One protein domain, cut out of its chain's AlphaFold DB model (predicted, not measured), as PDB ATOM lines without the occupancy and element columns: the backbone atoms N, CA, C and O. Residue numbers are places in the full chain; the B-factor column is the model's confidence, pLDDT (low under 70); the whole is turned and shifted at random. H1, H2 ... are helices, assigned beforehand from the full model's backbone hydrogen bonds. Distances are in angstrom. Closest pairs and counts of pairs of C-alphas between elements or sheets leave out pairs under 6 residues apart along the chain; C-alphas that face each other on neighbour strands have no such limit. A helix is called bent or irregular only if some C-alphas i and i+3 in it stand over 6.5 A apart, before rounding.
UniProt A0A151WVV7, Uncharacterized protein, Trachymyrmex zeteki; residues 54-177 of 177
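This is residues 54 to 177 of the 177 residues of an uncharacterized protein of Trachymyrmex zeteki (UniProt A0A151WVV7). One very long helix, H2, makes the length of an open frame; the arm H1a of the bent helix H1 packs slantwise on residues 105 to 119 of H2. Beyond the last residues of H2 the chain folds back into H3, which packs on no other helix, and after the short H4 comes a long tail, residues 152 to 177, of which 152 to 164 stick out. The printed part has 124 residues with four named helices, H1 to H4 in order, and no named strand; the class is all helix. It is loose, with a radius of gyration of the C-alphas of 18.4 A, and only just elongated, spanning 60 by 31 by 28 A.

H2, residues 88 to 123, is the longest helix. H1, residues 54 to 83, was assigned as one helix by its hydrogen bonds but is bent: C-alphas 70 and 73 are 7.6 A apart, and its arms H1a, residues 54 to 70, and H1b, residues 73 to 83, stand at a steep tilt of 61 degrees. H1a touches H2 at a steep tilt of 43 degrees, opposite ways; their closest C-alphas, of Ser 54 and Gly 115, are 4.1 A apart. H1b and H2 form a helical hairpin at a shallow tilt of 24 degrees, but only just touch, through residues 91 to 94 of H2 alone, with 3 pairs of C-alphas within 8 A; the closest, of Trp 83 and Arg 91, are 6.7 A apart. H3, residues 128 to 144, is apart from H2. H3 and H4, residues 148 to 151, are close but not clearly touching, with the closest C-alphas, of Leu 142 and Val 148, 5.3 A apart. Every O i to N i+4 pair is within hydrogen-bond range in H1a and H3, 6 of 7 in H1b and 31 of 32 in H2; H4 is too short for such a pair.

H2 is 52.6 A long, from C-alpha 88 at (-5.154, 68.516, 2.536) to C-alpha 123 at (-38.489, 37.209, 28.490). H1a measures 24.2 A, H1b 15.0 A, H3 24.3 A and H4 5.7 A. H4 ends at C-alpha 151, (-25.883, 34.495, 9.493).

The C-alphas farthest apart, of Asn 87 and Trp 129, are 60.5 A apart. The printed part has no cut, and the links H1 to H2, H2 to H3 and H3 to H4 are tight. The pLDDT is under 70 at residues 81 to 84, 153 to 166, 168 and 170 to 177.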
ATOM      1  N   SER A  54     -31.706  48.312  29.041       93.00
ATOM      2  CA  SER A  54     -31.786  47.376  27.908       93.00
ATOM      3  C   SER A  54     -32.752  47.832  26.815       93.00
ATOM      4  O   SER A  54     -32.388  47.854  25.640       93.00
ATOM      5  N   TRP A  55     -33.957  48.266  27.197       93.00
ATOM      6  CA  TRP A  55     -34.969  48.773  26.261       93.00
ATOM      7  C   TRP A  55     -34.528  50.052  25.552       93.00
ATOM      8  O   TRP A  55     -34.752  50.202  24.348       93.00
ATOM      9  N   PHE A  56     -33.856  50.952  26.273       94.06
ATOM     10  CA  PHE A  56     -33.293  52.160  25.682       94.06
ATOM     11  C   PHE A  56     -32.196  51.809  24.671       94.06
ATOM     12  O   PHE A  56     -32.269  52.232  23.522       94.06
ATOM     13  N   CYS A  57     -31.232  50.966  25.051       93.88
ATOM     14  CA  CYS A  57     -30.154  50.521  24.164       93.88
ATOM     15  C   CYS A  57     -30.682  49.845  22.894       93.88
ATOM     16  O   CYS A  57     -30.206  50.134  21.795       93.88
ATOM     17  N   PHE A  58     -31.688  48.980  23.046       94.56
ATOM     18  CA  PHE A  58     -32.336  48.284  21.941       94.56
ATOM     19  C   PHE A  58     -32.986  49.266  20.960       94.56
ATOM     20  O   PHE A  58     -32.631  49.298  19.781       94.56
ATOM     21  N   THR A  59     -33.904  50.100  21.455       94.69
ATOM     22  CA  THR A  59     -34.690  51.022  20.621       94.69
ATOM     23  C   THR A  59     -33.826  52.112  19.996       94.69
ATOM     24  O   THR A  59     -33.921  52.359  18.794       94.69
ATOM     25  N   PHE A  60     -32.930  52.721  20.774       94.12
ATOM     26  CA  PHE A  60     -32.022  53.758  20.297       94.12
ATOM     27  C   PHE A  60     -31.021  53.212  19.273       94.12
ATOM     28  O   PHE A  60     -30.833  53.807  18.210       94.12
ATOM     29  N   GLY A  61     -30.415  52.052  19.549       94.12
ATOM     30  CA  GLY A  61     -29.497  51.397  18.620       94.12
ATOM     31  C   GLY A  61     -30.179  51.020  17.300       94.12
ATOM     32  O   GLY A  61     -29.647  51.311  16.226       94.12
ATOM     33  N   ALA A  62     -31.392  50.458  17.361       93.00
ATOM     34  CA  ALA A  62     -32.192  50.127  16.181       93.00
ATOM     35  C   ALA A  62     -32.593  51.375  15.370       93.00
ATOM     36  O   ALA A  62     -32.504  51.373  14.137       93.00
ATOM     37  N   ALA A  63     -32.978  52.461  16.046       94.50
ATOM     38  CA  ALA A  63     -33.306  53.733  15.406       94.50
ATOM     39  C   ALA A  63     -32.090  54.332  14.684       94.50
ATOM     40  O   ALA A  63     -32.194  54.710  13.515       94.50
ATOM     41  N   LEU A  64     -30.919  54.348  15.331       93.12
ATOM     42  CA  LEU A  64     -29.675  54.807  14.709       93.12
ATOM     43  C   LEU A  64     -29.287  53.951  13.500       93.12
ATOM     44  O   LEU A  64     -28.952  54.498  12.452       93.12
ATOM     45  N   HIS A  65     -29.370  52.623  13.599       90.25
ATOM     46  CA  HIS A  65     -29.133  51.729  12.461       90.25
ATOM     47  C   HIS A  65     -30.061  52.018  11.281       90.25
ATOM     48  O   HIS A  65     -29.614  52.067  10.130       90.25
ATOM     49  N   THR A  66     -31.342  52.239  11.567       89.75
ATOM     50  CA  THR A  66     -32.344  52.570  10.552       89.75
ATOM     51  C   THR A  66     -32.014  53.909   9.897       89.75
ATOM     52  O   THR A  66     -31.937  53.985   8.671       89.75
ATOM     53  N   ALA A  67     -31.706  54.937  10.692       90.69
ATOM     54  CA  ALA A  67     -31.288  56.242  10.193       90.69
ATOM     55  C   ALA A  67     -30.042  56.135   9.299       90.69
ATOM     56  O   ALA A  67     -30.057  56.600   8.160       90.69
ATOM     57  N   TYR A  68     -28.985  55.456   9.751       88.44
ATOM     58  CA  TYR A  68     -27.777  55.267   8.944       88.44
ATOM     59  C   TYR A  68     -28.043  54.511   7.644       88.44
ATOM     60  O   TYR A  68     -27.450  54.838   6.618       88.44
ATOM     61  N   THR A  69     -28.962  53.546   7.658       85.94
ATOM     62  CA  THR A  69     -29.348  52.793   6.460       85.94
ATOM     63  C   THR A  69     -30.106  53.657   5.458       85.94
ATOM     64  O   THR A  69     -29.813  53.584   4.268       85.94
ATOM     65  N   ILE A  70     -31.029  54.502   5.923       87.31
ATOM     66  CA  ILE A  70     -31.795  55.425   5.072       87.31
ATOM     67  C   ILE A  70     -30.877  56.496   4.471       87.31
ATOM     68  O   ILE A  70     -30.936  56.781   3.278       87.31
ATOM     69  N   PHE A  71     -29.982  57.070   5.277       86.00
ATOM     70  CA  PHE A  71     -29.126  58.181   4.853       86.00
ATOM     71  C   PHE A  71     -27.822  57.746   4.166       86.00
ATOM     72  O   PHE A  71     -27.034  58.603   3.751       86.00
ATOM     73  N   LYS A  72     -27.576  56.438   3.997       84.44
ATOM     74  CA  LYS A  72     -26.313  55.893   3.469       84.44
ATOM     75  C   LYS A  72     -25.908  56.488   2.114       84.44
ATOM     76  O   LYS A  72     -24.739  56.815   1.906       84.44
ATOM     77  N   ASP A  73     -26.868  56.686   1.208       81.25
ATOM     78  CA  ASP A  73     -26.609  57.178  -0.148       81.25
ATOM     79  C   ASP A  73     -26.357  58.685  -0.172       81.25
ATOM     80  O   ASP A  73     -25.477  59.160  -0.894       81.25
ATOM     81  N   GLN A  74     -27.047  59.440   0.687       81.75
ATOM     82  CA  GLN A  74     -26.785  60.865   0.876       81.75
ATOM     83  C   GLN A  74     -25.393  61.090   1.474       81.75
ATOM     84  O   GLN A  74     -24.613  61.879   0.932       81.75
ATOM     85  N   PHE A  75     -25.034  60.340   2.522       79.12
ATOM     86  CA  PHE A  75     -23.680  60.351   3.074       79.12
ATOM     87  C   PHE A  75     -22.653  59.954   2.014       79.12
ATOM     88  O   PHE A  75     -21.646  60.634   1.829       79.12
ATOM     89  N   HIS A  76     -22.910  58.917   1.225       80.62
ATOM     90  CA  HIS A  76     -21.985  58.535   0.170       80.62
ATOM     91  C   HIS A  76     -21.780  59.646  -0.873       80.62
ATOM     92  O   HIS A  76     -20.644  60.017  -1.175       80.62
ATOM     93  N   ASN A  77     -22.869  60.209  -1.398       76.69
ATOM     94  CA  ASN A  77     -22.835  61.205  -2.465       76.69
ATOM     95  C   ASN A  77     -22.193  62.520  -2.016       76.69
ATOM     96  O   ASN A  77     -21.366  63.079  -2.742       76.69
ATOM     97  N   VAL A  78     -22.529  63.003  -0.817       74.81
ATOM     98  CA  VAL A  78     -21.962  64.243  -0.270       74.81
ATOM     99  C   VAL A  78     -20.472  64.077   0.007       74.81
ATOM    100  O   VAL A  78     -19.688  64.975  -0.308       74.81
ATOM    101  N   TYR A  79     -20.063  62.937   0.564       71.56
ATOM    102  CA  TYR A  79     -18.701  62.768   1.049       71.56
ATOM    103  C   TYR A  79     -17.744  62.308  -0.052       71.56
ATOM    104  O   TYR A  79     -16.658  62.870  -0.156       71.56
ATOM    105  N   MET A  80     -18.128  61.379  -0.933       70.44
ATOM    106  CA  MET A  80     -17.220  60.870  -1.973       70.44
ATOM    107  C   MET A  80     -17.019  61.849  -3.133       70.44
ATOM    108  O   MET A  80     -15.882  62.045  -3.564       70.44
ATOM    109  N   LYS A  81     -18.077  62.535  -3.602       67.25
ATOM    110  CA  LYS A  81     -17.945  63.517  -4.699       67.25
ATOM    111  C   LYS A  81     -17.159  64.757  -4.276       67.25
ATOM    112  O   LYS A  81     -16.405  65.308  -5.076       67.25
ATOM    113  N   LYS A  82     -17.314  65.206  -3.023       64.44
ATOM    114  CA  LYS A  82     -16.559  66.354  -2.505       64.44
ATOM    115  C   LYS A  82     -15.117  65.960  -2.181       64.44
ATOM    116  O   LYS A  82     -14.213  66.699  -2.549       64.44
ATOM    117  N   TRP A  83     -14.866  64.806  -1.556       66.62
ATOM    118  CA  TRP A  83     -13.530  64.416  -1.075       66.62
ATOM    119  C   TRP A  83     -12.425  64.464  -2.138       66.62
ATOM    120  O   TRP A  83     -11.346  64.979  -1.848       66.62
ATOM    121  N   ALA A  84     -12.701  64.020  -3.370       66.81
ATOM    122  CA  ALA A  84     -11.721  64.016  -4.462       66.81
ATOM    123  C   ALA A  84     -11.212  65.419  -4.854       66.81
ATOM    124  O   ALA A  84     -10.133  65.543  -5.422       66.81
ATOM    125  N   LYS A  85     -11.966  66.477  -4.530       70.75
ATOM    126  CA  LYS A  85     -11.655  67.870  -4.891       70.75
ATOM    127  C   LYS A  85     -11.130  68.704  -3.714       70.75
ATOM    128  O   LYS A  85     -11.024  69.921  -3.838       70.75
ATOM    129  N   LEU A  86     -10.873  68.103  -2.544       73.44
ATOM    130  CA  LEU A  86     -10.573  68.856  -1.319       73.44
ATOM    131  C   LEU A  86      -9.078  68.937  -0.971       73.44
ATOM    132  O   LEU A  86      -8.363  67.939  -0.955       73.44
ATOM    133  N   ASN A  87      -8.644  70.138  -0.575       81.00
ATOM    134  CA  ASN A  87      -7.298  70.423  -0.068       81.00
ATOM    135  C   ASN A  87      -6.964  69.570   1.175       81.00
ATOM    136  O   ASN A  87      -7.857  69.198   1.944       81.00
ATOM    137  N   TRP A  88      -5.670  69.361   1.443       79.62
ATOM    138  CA  TRP A  88      -5.154  68.516   2.536       79.62
ATOM    139  C   TRP A  88      -5.824  68.748   3.905       79.62
ATOM    140  O   TRP A  88      -6.315  67.804   4.524       79.62
ATOM    141  N   ARG A  89      -5.952  70.007   4.354       80.12
ATOM    142  CA  ARG A  89      -6.627  70.345   5.629       80.12
ATOM    143  C   ARG A  89      -8.078  69.866   5.670       80.12
ATOM    144  O   ARG A  89      -8.561  69.375   6.689       80.12
ATOM    145  N   LYS A  90      -8.796  69.990   4.553       77.31
ATOM    146  CA  LYS A  90     -10.191  69.558   4.480       77.31
ATOM    147  C   LYS A  90     -10.308  68.029   4.346       77.31
ATOM    148  O   LYS A  90     -11.274  67.460   4.846       77.31
ATOM    149  N   ARG A  91      -9.299  67.360   3.773       79.56
ATOM    150  CA  ARG A  91      -9.169  65.891   3.742       79.56
ATOM    151  C   ARG A  91      -9.007  65.289   5.142       79.56
ATOM    152  O   ARG A  91      -9.593  64.241   5.408       79.56
ATOM    153  N   LEU A  92      -8.290  65.964   6.046       82.94
ATOM    154  CA  LEU A  92      -8.166  65.540   7.447       82.94
ATOM    155  C   LEU A  92      -9.521  65.546   8.167       82.94
ATOM    156  O   LEU A  92      -9.892  64.543   8.771       82.94
ATOM    157  N   ARG A  93     -10.300  66.628   8.024       80.19
ATOM    158  CA  ARG A  93     -11.662  66.705   8.587       80.19
ATOM    159  C   ARG A  93     -12.550  65.569   8.084       80.19
ATOM    160  O   ARG A  93     -13.253  64.948   8.870       80.19
ATOM    161  N   TYR A  94     -12.472  65.233   6.797       78.94
ATOM    162  CA  TYR A  94     -13.218  64.090   6.267       78.94
ATOM    163  C   TYR A  94     -12.767  62.748   6.826       78.94
ATOM    164  O   TYR A  94     -13.601  61.872   7.042       78.94
ATOM    165  N   ARG A  95     -11.465  62.564   7.056       82.06
ATOM    166  CA  ARG A  95     -10.964  61.351   7.702       82.06
ATOM    167  C   ARG A  95     -11.524  61.228   9.119       82.06
ATOM    168  O   ARG A  95     -12.004  60.157   9.465       82.06
ATOM    169  N   ALA A  96     -11.530  62.320   9.884       86.44
ATOM    170  CA  ALA A  96     -12.118  62.352  11.221       86.44
ATOM    171  C   ALA A  96     -13.622  62.026  11.201       86.44
ATOM    172  O   ALA A  96     -14.065  61.177  11.964       86.44
ATOM    173  N   LEU A  97     -14.389  62.613  10.275       84.56
ATOM    174  CA  LEU A  97     -15.824  62.326  10.128       84.56
ATOM    175  C   LEU A  97     -16.101  60.861   9.774       84.56
ATOM    176  O   LEU A  97     -17.022  60.266  10.319       84.56
ATOM    177  N   ARG A  98     -15.292  60.261   8.892       83.62
ATOM    178  CA  ARG A  98     -15.399  58.829   8.572       83.62
ATOM    179  C   ARG A  98     -15.149  57.951   9.793       83.62
ATOM    180  O   ARG A  98     -15.892  57.007  10.010       83.62
ATOM    181  N   ILE A  99     -14.112  58.265  10.568       87.06
ATOM    182  CA  ILE A  99     -13.790  57.533  11.795       87.06
ATOM    183  C   ILE A  99     -14.950  57.663  12.788       87.06
ATOM    184  O   ILE A  99     -15.445  56.652  13.272       87.06
ATOM    185  N   LEU A 100     -15.438  58.885  13.021       89.81
ATOM    186  CA  LEU A 100     -16.570  59.145  13.910       89.81
ATOM    187  C   LEU A 100     -17.824  58.374  13.481       89.81
ATOM    188  O   LEU A 100     -18.476  57.750  14.314       89.81
ATOM    189  N   TYR A 101     -18.135  58.364  12.186       87.62
ATOM    190  CA  TYR A 101     -19.229  57.572  11.630       87.62
ATOM    191  C   TYR A 101     -19.059  56.078  11.934       87.62
ATOM    192  O   TYR A 101     -19.972  55.450  12.458       87.62
ATOM    193  N   THR A 102     -17.886  55.501  11.657       87.38
ATOM    194  CA  THR A 102     -17.643  54.072  11.898       87.38
ATOM    195  C   THR A 102     -17.759  53.720  13.381       87.38
ATOM    196  O   THR A 102     -18.382  52.714  13.715       87.38
ATOM    197  N   TYR A 103     -17.224  54.560  14.271       90.88
ATOM    198  CA  TYR A 103     -17.348  54.356  15.715       90.88
ATOM    199  C   TYR A 103     -18.798  54.462  16.184       90.88
ATOM    200  O   TYR A 103     -19.279  53.559  16.857       90.88
ATOM    201  N   THR A 104     -19.521  55.517  15.808       92.19
ATOM    202  CA  THR A 104     -20.923  55.713  16.227       92.19
ATOM    203  C   THR A 104     -21.849  54.626  15.683       92.19
ATOM    204  O   THR A 104     -22.712  54.145  16.415       92.19
ATOM    205  N   PHE A 105     -21.636  54.177  14.445       90.44
ATOM    206  CA  PHE A 105     -22.341  53.030  13.874       90.44
ATOM    207  C   PHE A 105     -22.030  51.735  14.640       90.44
ATOM    208  O   PHE A 105     -22.943  50.998  15.004       90.44
ATOM    209  N   GLY A 106     -20.756  51.484  14.956       91.50
ATOM    210  CA  GLY A 106     -20.344  50.338  15.772       91.50
ATOM    211  C   GLY A 106     -20.960  50.352  17.174       91.50
ATOM    212  O   GLY A 106     -21.475  49.334  17.626       91.50
ATOM    213  N   MET A 107     -20.983  51.511  17.837       92.94
ATOM    214  CA  MET A 107     -21.616  51.692  19.150       92.94
ATOM    215  C   MET A 107     -23.126  51.434  19.098       92.94
ATOM    216  O   MET A 107     -23.650  50.743  19.967       92.94
ATOM    217  N   ALA A 108     -23.819  51.944  18.072       94.25
ATOM    218  CA  ALA A 108     -25.245  51.687  17.865       94.25
ATOM    219  C   ALA A 108     -25.528  50.190  17.669       94.25
ATOM    220  O   ALA A 108     -26.475  49.661  18.248       94.25
ATOM    221  N   CYS A 109     -24.665  49.500  16.918       93.50
ATOM    222  CA  CYS A 109     -24.741  48.056  16.716       93.50
ATOM    223  C   CYS A 109     -24.603  47.291  18.032       93.50
ATOM    224  O   CYS A 109     -25.414  46.414  18.326       93.50
ATOM    225  N   ILE A 110     -23.604  47.650  18.840       94.56
ATOM    226  CA  ILE A 110     -23.346  47.014  20.134       94.56
ATOM    227  C   ILE A 110     -24.497  47.275  21.105       94.56
ATOM    228  O   ILE A 110     -24.980  46.329  21.719       94.56
ATOM    229  N   ALA A 111     -24.986  48.514  21.197       94.38
ATOM    230  CA  ALA A 111     -26.121  48.867  22.048       94.38
ATOM    231  C   ALA A 111     -27.386  48.091  21.657       94.38
ATOM    232  O   ALA A 111     -28.046  47.515  22.522       94.38
ATOM    233  N   HIS A 112     -27.687  48.024  20.357       95.38
ATOM    234  CA  HIS A 112     -28.829  47.276  19.846       95.38
ATOM    235  C   HIS A 112     -28.727  45.795  20.218       95.38
ATOM    236  O   HIS A 112     -29.651  45.258  20.823       95.38
ATOM    237  N   TRP A 113     -27.595  45.149  19.918       93.06
ATOM    238  CA  TRP A 113     -27.399  43.734  20.230       93.06
ATOM    239  C   TRP A 113     -27.415  43.459  21.729       93.06
ATOM    240  O   TRP A 113     -28.095  42.532  22.153       93.06
ATOM    241  N   ARG A 114     -26.731  44.270  22.538       94.06
ATOM    242  CA  ARG A 114     -26.747  44.146  24.000       94.06
ATOM    243  C   ARG A 114     -28.155  44.249  24.562       94.06
ATOM    244  O   ARG A 114     -28.566  43.383  25.329       94.06
ATOM    245  N   GLY A 115     -28.894  45.281  24.157       93.88
ATOM    246  CA  GLY A 115     -30.287  45.461  24.553       93.88
ATOM    247  C   GLY A 115     -31.138  44.248  24.179       93.88
ATOM    248  O   GLY A 115     -31.838  43.722  25.038       93.88
ATOM    249  N   SER A 116     -31.005  43.756  22.941       92.19
ATOM    250  CA  SER A 116     -31.688  42.545  22.473       92.19
ATOM    251  C   SER A 116     -31.377  41.334  23.343       92.19
ATOM    252  O   SER A 116     -32.308  40.676  23.787       92.19
ATOM    253  N   TRP A 117     -30.099  41.045  23.610       91.00
ATOM    254  CA  TRP A 117     -29.702  39.880  24.402       91.00
ATOM    255  C   TRP A 117     -30.310  39.914  25.804       91.00
ATOM    256  O   TRP A 117     -30.923  38.938  26.212       91.00
ATOM    257  N   ILE A 118     -30.269  41.060  26.489       92.12
ATOM    258  CA  ILE A 118     -30.861  41.183  27.829       92.12
ATOM    259  C   ILE A 118     -32.393  41.036  27.790       92.12
ATOM    260  O   ILE A 118     -32.982  40.410  28.666       92.12
ATOM    261  N   ILE A 119     -33.063  41.602  26.780       91.44
ATOM    262  CA  ILE A 119     -34.521  41.467  26.614       91.44
ATOM    263  C   ILE A 119     -34.896  40.002  26.342       91.44
ATOM    264  O   ILE A 119     -35.851  39.494  26.927       91.44
ATOM    265  N   ILE A 120     -34.142  39.317  25.479       87.25
ATOM    266  CA  ILE A 120     -34.342  37.899  25.165       87.25
ATOM    267  C   ILE A 120     -34.118  37.047  26.424       87.25
ATOM    268  O   ILE A 120     -34.959  36.205  26.732       87.25
ATOM    269  N   ASP A 121     -33.049  37.289  27.182       87.88
ATOM    270  CA  ASP A 121     -32.751  36.592  28.442       87.88
ATOM    271  C   ASP A 121     -33.879  36.752  29.463       87.88
ATOM    272  O   ASP A 121     -34.348  35.764  30.029       87.88
ATOM    273  N   ASN A 122     -34.393  37.970  29.624       87.94
ATOM    274  CA  ASN A 122     -35.437  38.257  30.604       87.94
ATOM    275  C   ASN A 122     -36.816  37.687  30.233       87.94
ATOM    276  O   ASN A 122     -37.617  37.417  31.127       87.94
ATOM    277  N   HIS A 123     -37.128  37.538  28.940       83.44
ATOM    278  CA  HIS A 123     -38.489  37.209  28.490       83.44
ATOM    279  C   HIS A 123     -38.633  35.860  27.779       83.44
ATOM    280  O   HIS A 123     -39.719  35.286  27.802       83.44
ATOM    281  N   LEU A 124     -37.584  35.348  27.132       77.12
ATOM    282  CA  LEU A 124     -37.673  34.177  26.251       77.12
ATOM    283  C   LEU A 124     -36.971  32.945  26.827       77.12
ATOM    284  O   LEU A 124     -37.488  31.838  26.691       77.12
ATOM    285  N   PHE A 125     -35.849  33.104  27.534       71.75
ATOM    286  CA  PHE A 125     -35.084  31.961  28.058       71.75
ATOM    287  C   PHE A 125     -35.749  31.196  29.214       71.75
ATOM    288  O   PHE A 125     -35.254  30.140  29.606       71.75
ATOM    289  N   VAL A 126     -36.909  31.647  29.702       71.12
ATOM    290  CA  VAL A 126     -37.700  30.946  30.728       71.12
ATOM    291  C   VAL A 126     -38.203  29.580  30.229       71.12
ATOM    292  O   VAL A 126     -38.320  28.637  31.012       71.12
ATOM    293  N   HIS A 127     -38.447  29.428  28.920       80.62
ATOM    294  CA  HIS A 127     -38.932  28.176  28.332       80.62
ATOM    295  C   HIS A 127     -38.160  27.797  27.063       80.62
ATOM    296  O   HIS A 127     -38.402  28.325  25.977       80.62
ATOM    297  N   THR A 128     -37.287  26.795  27.181       81.88
ATOM    298  CA  THR A 128     -36.442  26.272  26.090       81.88
ATOM    299  C   THR A 128     -37.227  25.915  24.823       81.88
ATOM    300  O   THR A 128     -36.763  26.176  23.711       81.88
ATOM    301  N   TRP A 129     -38.440  25.380  24.971       84.50
ATOM    302  CA  TRP A 129     -39.329  25.029  23.858       84.50
ATOM    303  C   TRP A 129     -39.800  26.255  23.063       84.50
ATOM    304  O   TRP A 129     -39.820  26.215  21.832       84.50
ATOM    305  N   ILE A 130     -40.122  27.357  23.749       84.50
ATOM    306  CA  ILE A 130     -40.567  28.609  23.119       84.50
ATOM    307  C   ILE A 130     -39.407  29.223  22.334       84.50
ATOM    308  O   ILE A 130     -39.561  29.534  21.154       84.50
ATOM    309  N   THR A 131     -38.224  29.309  22.944       83.88
ATOM    310  CA  THR A 131     -37.014  29.821  22.285       83.88
ATOM    311  C   THR A 131     -36.640  28.999  21.058       83.88
ATOM    312  O   THR A 131     -36.330  29.564  20.007       83.88
ATOM    313  N   THR A 132     -36.710  27.669  21.155       86.25
ATOM    314  CA  THR A 132     -36.408  26.776  20.027       86.25
ATOM    315  C   THR A 132     -37.414  26.971  18.893       86.25
ATOM    316  O   THR A 132     -37.011  27.169  17.748       86.25
ATOM    317  N   SER A 133     -38.715  27.008  19.203       89.19
ATOM    318  CA  SER A 133     -39.772  27.220  18.206       89.19
ATOM    319  C   SER A 133     -39.657  28.580  17.509       89.19
ATOM    320  O   SER A 133     -39.717  28.671  16.277       89.19
ATOM    321  N   LEU A 134     -39.405  29.642  18.279       88.12
ATOM    322  CA  LEU A 134     -39.207  30.989  17.751       88.12
ATOM    323  C   LEU A 134     -37.965  31.058  16.853       88.12
ATOM    324  O   LEU A 134     -38.033  31.595  15.749       88.12
ATOM    325  N   THR A 135     -36.853  30.461  17.283       88.44
ATOM    326  CA  THR A 135     -35.611  30.415  16.498       88.44
ATOM    327  C   THR A 135     -35.820  29.663  15.186       88.44
ATOM    328  O   THR A 135     -35.440  30.165  14.128       88.44
ATOM    329  N   CYS A 136     -36.486  28.503  15.211       91.38
ATOM    330  CA  CYS A 136     -36.842  27.763  14.000       91.38
ATOM    331  C   CYS A 136     -37.723  28.595  13.060       91.38
ATOM    332  O   CYS A 136     -37.456  28.654  11.862       91.38
ATOM    333  N   SER A 137     -38.725  29.291  13.595       92.06
ATOM    334  CA  SER A 137     -39.617  30.150  12.808       92.06
ATOM    335  C   SER A 137     -38.862  31.309  12.145       92.06
ATOM    336  O   SER A 137     -39.050  31.580  10.958       92.06
ATOM    337  N   LEU A 138     -37.944  31.954  12.873       90.38
ATOM    338  CA  LEU A 138     -37.078  33.009  12.336       90.38
ATOM    339  C   LEU A 138     -36.116  32.473  11.268       90.38
ATOM    340  O   LEU A 138     -35.915  33.127  10.246       90.38
ATOM    341  N   LEU A 139     -35.564  31.270  11.449       91.75
ATOM    342  CA  LEU A 139     -34.733  30.611  10.439       91.75
ATOM    343  C   LEU A 139     -35.524  30.295   9.165       91.75
ATOM    344  O   LEU A 139     -35.028  30.547   8.067       91.75
ATOM    345  N   VAL A 140     -36.762  29.806   9.293       93.75
ATOM    346  CA  VAL A 140     -37.665  29.587   8.151       93.75
ATOM    347  C   VAL A 140     -37.966  30.910   7.449       93.75
ATOM    348  O   VAL A 140     -37.861  30.987   6.226       93.75
ATOM    349  N   CYS A 141     -38.247  31.979   8.198       92.56
ATOM    350  CA  CYS A 141     -38.431  33.314   7.634       92.56
ATOM    351  C   CYS A 141     -37.185  33.773   6.857       92.56
ATOM    352  O   CYS A 141     -37.293  34.196   5.706       92.56
ATOM    353  N   LEU A 142     -35.986  33.609   7.424       89.25
ATOM    354  CA  LEU A 142     -34.729  33.905   6.734       89.25
ATOM    355  C   LEU A 142     -34.535  33.038   5.485       89.25
ATOM    356  O   LEU A 142     -34.009  33.535   4.489       89.25
ATOM    357  N   ALA A 143     -34.957  31.773   5.500       90.38
ATOM    358  CA  ALA A 143     -34.901  30.878   4.346       90.38
ATOM    359  C   ALA A 143     -35.849  31.324   3.225       90.38
ATOM    360  O   ALA A 143     -35.414  31.434   2.077       90.38
ATOM    361  N   ILE A 144     -37.094  31.679   3.558       92.31
ATOM    362  CA  ILE A 144     -38.079  32.252   2.624       92.31
ATOM    363  C   ILE A 144     -37.534  33.546   2.026       92.31
ATOM    364  O   ILE A 144     -37.489  33.725   0.807       92.31
ATOM    365  N   LEU A 145     -37.011  34.421   2.885       88.75
ATOM    366  CA  LEU A 145     -36.345  35.643   2.473       88.75
ATOM    367  C   LEU A 145     -35.014  35.370   1.773       88.75
ATOM    368  O   LEU A 145     -34.405  36.328   1.346       88.75
ATOM    369  N   ARG A 146     -34.537  34.125   1.615       84.62
ATOM    370  CA  ARG A 146     -33.212  33.699   1.098       84.62
ATOM    371  C   ARG A 146     -32.016  34.447   1.712       84.62
ATOM    372  O   ARG A 146     -31.024  34.698   1.035       84.62
ATOM    373  N   SER A 147     -32.131  34.852   2.970       82.88
ATOM    374  CA  SER A 147     -31.165  35.674   3.713       82.88
ATOM    375  C   SER A 147     -30.346  34.870   4.726       82.88
ATOM    376  O   SER A 147     -29.598  35.449   5.502       82.88
ATOM    377  N   VAL A 148     -30.429  33.535   4.700       83.94
ATOM    378  CA  VAL A 148     -29.683  32.635   5.606       83.94
ATOM    379  C   VAL A 148     -28.171  32.881   5.553       83.94
ATOM    380  O   VAL A 148     -27.496  32.803   6.573       83.94
ATOM    381  N   ARG A 149     -27.631  33.268   4.389       77.06
ATOM    382  CA  ARG A 149     -26.206  33.611   4.234       77.06
ATOM    383  C   ARG A 149     -25.761  34.800   5.093       77.06
ATOM    384  O   ARG A 149     -24.576  34.898   5.383       77.06
ATOM    385  N   ASN A 150     -26.680  35.662   5.535       76.19
ATOM    386  CA  ASN A 150     -26.362  36.783   6.426       76.19
ATOM    387  C   ASN A 150     -25.983  36.325   7.841       76.19
ATOM    388  O   ASN A 150     -25.407  37.108   8.587       76.19
ATOM    389  N   LEU A 151     -26.292  35.077   8.212       74.44
ATOM    390  CA  LEU A 151     -25.883  34.495   9.493       74.44
ATOM    391  C   LEU A 151     -24.395  34.126   9.520       74.44
ATOM    392  O   LEU A 151     -23.855  33.825  10.582       74.44
ATOM    393  N   ILE A 152     -23.722  34.131   8.366       72.56
ATOM    394  CA  ILE A 152     -22.302  33.809   8.291       72.56
ATOM    395  C   ILE A 152     -21.505  35.046   8.723       72.56
ATOM    396  O   ILE A 152     -21.311  35.981   7.948       72.56
ATOM    397  N   ALA A 153     -21.056  35.048   9.977       58.84
ATOM    398  CA  ALA A 153     -20.185  36.085  10.514       58.84
ATOM    399  C   ALA A 153     -18.708  35.855  10.136       58.84
ATOM    400  O   ALA A 153     -18.259  34.735   9.873       58.84
ATOM    401  N   THR A 154     -17.919  36.929  10.166       45.91
ATOM    402  CA  THR A 154     -16.453  36.856  10.270       45.91
ATOM    403  C   THR A 154     -16.119  36.043  11.532       45.91
ATOM    404  O   THR A 154     -16.652  36.388  12.586       45.91
ATOM    405  N   PRO A 155     -15.338  34.939  11.478       50.97
ATOM    406  CA  PRO A 155     -14.168  34.692  10.623       50.97
ATOM    407  C   PRO A 155     -14.375  33.705   9.457       50.97
ATOM    408  O   PRO A 155     -13.416  33.396   8.754       50.97
ATOM    409  N   LEU A 156     -15.594  33.201   9.236       52.31
ATOM    410  CA  LEU A 156     -15.857  32.151   8.235       52.31
ATOM    411  C   LEU A 156     -15.810  32.665   6.786       52.31
ATOM    412  O   LEU A 156     -15.672  31.881   5.850       52.31
ATOM    413  N   ILE A 157     -15.894  33.985   6.600       59.06
ATOM    414  CA  ILE A 157     -15.708  34.659   5.315       59.06
ATOM    415  C   ILE A 157     -14.667  35.760   5.512       59.06
ATOM    416  O   ILE A 157     -14.894  36.721   6.250       59.06
ATOM    417  N   ILE A 158     -13.533  35.638   4.821       55.31
ATOM    418  CA  ILE A 158     -12.590  36.743   4.647       55.31
ATOM    419  C   ILE A 158     -13.153  37.616   3.525       55.31
ATOM    420  O   ILE A 158     -12.983  37.311   2.343       55.31
ATOM    421  N   LEU A 159     -13.866  38.688   3.883       57.66
ATOM    422  CA  LEU A 159     -14.139  39.749   2.919       57.66
ATOM    423  C   LEU A 159     -12.840  40.522   2.706       57.66
ATOM    424  O   LEU A 159     -12.386  41.250   3.586       57.66
ATOM    425  N   ILE A 160     -12.238  40.344   1.530       56.16
ATOM    426  CA  ILE A 160     -11.142  41.199   1.081       56.16
ATOM    427  C   ILE A 160     -11.739  42.588   0.880       56.16
ATOM    428  O   ILE A 160     -12.549  42.806  -0.026       56.16
ATOM    429  N   ASP A 161     -11.356  43.503   1.765       52.97
ATOM    430  CA  ASP A 161     -11.856  44.868   1.812       52.97
ATOM    431  C   ASP A 161     -11.311  45.629   0.595       52.97
ATOM    432  O   ASP A 161     -10.263  46.270   0.623       52.97
ATOM    433  N   THR A 162     -11.990  45.482  -0.543       47.53
ATOM    434  CA  THR A 162     -11.726  46.297  -1.728       47.53
ATOM    435  C   THR A 162     -12.599  47.534  -1.549       47.53
ATOM    436  O   THR A 162     -13.824  47.415  -1.631       47.53
ATOM    437  N   PRO A 163     -12.036  48.713  -1.224       48.69
ATOM    438  CA  PRO A 163     -12.819  49.831  -0.724       48.69
ATOM    439  C   PRO A 163     -13.559  50.499  -1.878       48.69
ATOM    440  O   PRO A 163     -13.127  51.528  -2.393       48.69
ATOM    441  N   CYS A 164     -14.689  49.941  -2.303       54.00
ATOM    442  CA  CYS A 164     -15.498  50.607  -3.313       54.00
ATOM    443  C   CYS A 164     -16.214  51.811  -2.691       54.00
ATOM    444  O   CYS A 164     -16.280  52.863  -3.322       54.00
ATOM    445  N   CYS A 165     -16.710  51.719  -1.450       62.94
ATOM    446  CA  CYS A 165     -17.523  52.768  -0.832       62.94
ATOM    447  C   CYS A 165     -17.615  52.590   0.697       62.94
ATOM    448  O   CYS A 165     -18.187  51.617   1.159       62.94
ATOM    449  N   VAL A 166     -17.165  53.559   1.501       68.00
ATOM    450  CA  VAL A 166     -17.223  53.478   2.987       68.00
ATOM    451  C   VAL A 166     -18.655  53.487   3.527       68.00
ATOM    452  O   VAL A 166     -18.951  52.877   4.545       68.00
ATOM    453  N   PHE A 167     -19.534  54.217   2.843       71.62
ATOM    454  CA  PHE A 167     -20.917  54.437   3.265       71.62
ATOM    455  C   PHE A 167     -21.917  53.544   2.527       71.62
ATOM    456  O   PHE A 167     -23.045  53.405   2.980       71.62
ATOM    457  N   LYS A 168     -21.532  52.938   1.393       68.94
ATOM    458  CA  LYS A 168     -22.427  52.029   0.670       68.94
ATOM    459  C   LYS A 168     -22.086  50.606   1.044       68.94
ATOM    460  O   LYS A 168     -21.019  50.109   0.706       68.94
ATOM    461  N   PHE A 169     -23.046  49.957   1.670       70.50
ATOM    462  CA  PHE A 169     -23.096  48.513   1.784       70.50
ATOM    463  C   PHE A 169     -24.152  47.983   0.802       70.50
ATOM    464  O   PHE A 169     -25.203  48.624   0.627       70.50
ATOM    465  N   PRO A 170     -23.876  46.855   0.123       64.94
ATOM    466  CA  PRO A 170     -24.825  46.254  -0.798       64.94
ATOM    467  C   PRO A 170     -26.075  45.829  -0.026       64.94
ATOM    468  O   PRO A 170     -25.999  45.107   0.965       64.94
ATOM    469  N   THR A 171     -27.236  46.293  -0.474       67.88
ATOM    470  CA  THR A 171     -28.534  45.810   0.003       67.88
ATOM    471  C   THR A 171     -29.079  44.835  -1.021       67.88
ATOM    472  O   THR A 171     -28.949  45.059  -2.220       67.88
ATOM    473  N   ARG A 172     -29.698  43.743  -0.564       65.88
ATOM    474  CA  ARG A 172     -30.270  42.729  -1.460       65.88
ATOM    475  C   ARG A 172     -31.253  43.325  -2.467       65.88
ATOM    476  O   ARG A 172     -31.258  42.944  -3.632       65.88
ATOM    477  N   TYR A 173     -32.111  44.215  -1.987       66.94
ATOM    478  CA  TYR A 173     -33.002  44.973  -2.842       66.94
ATOM    479  C   TYR A 173     -32.186  46.147  -3.373       66.94
ATOM    480  O   TYR A 173     -31.793  47.041  -2.615       66.94
ATOM    481  N   ASN A 174     -31.851  46.077  -4.660       56.03
ATOM    482  CA  ASN A 174     -31.208  47.165  -5.384       56.03
ATOM    483  C   ASN A 174     -32.210  48.313  -5.481       56.03
ATOM    484  O   ASN A 174     -32.994  48.391  -6.423       56.03
ATOM    485  N   MET A 175     -32.217  49.174  -4.470       57.25
ATOM    486  CA  MET A 175     -32.944  50.432  -4.538       57.25
ATOM    487  C   MET A 175     -32.174  51.301  -5.528       57.25
ATOM    488  O   MET A 175     -31.046  51.709  -5.256       57.25
ATOM    489  N   VAL A 176     -32.744  51.482  -6.718       48.16
ATOM    490  CA  VAL A 176     -32.235  52.444  -7.692       48.16
ATOM    491  C   VAL A 176     -32.477  53.820  -7.075       48.16
ATOM    492  O   VAL A 176     -33.618  54.267  -6.995       48.16
ATOM    493  N   SER A 177     -31.416  54.434  -6.555       48.41
ATOM    494  CA  SER A 177     -31.392  55.822  -6.086       48.41
ATOM    495  C   SER A 177     -30.468  56.651  -6.957       48.41
ATOM    496  O   SER A 177     -29.442  56.110  -7.432       48.41
TER     497      SER A 177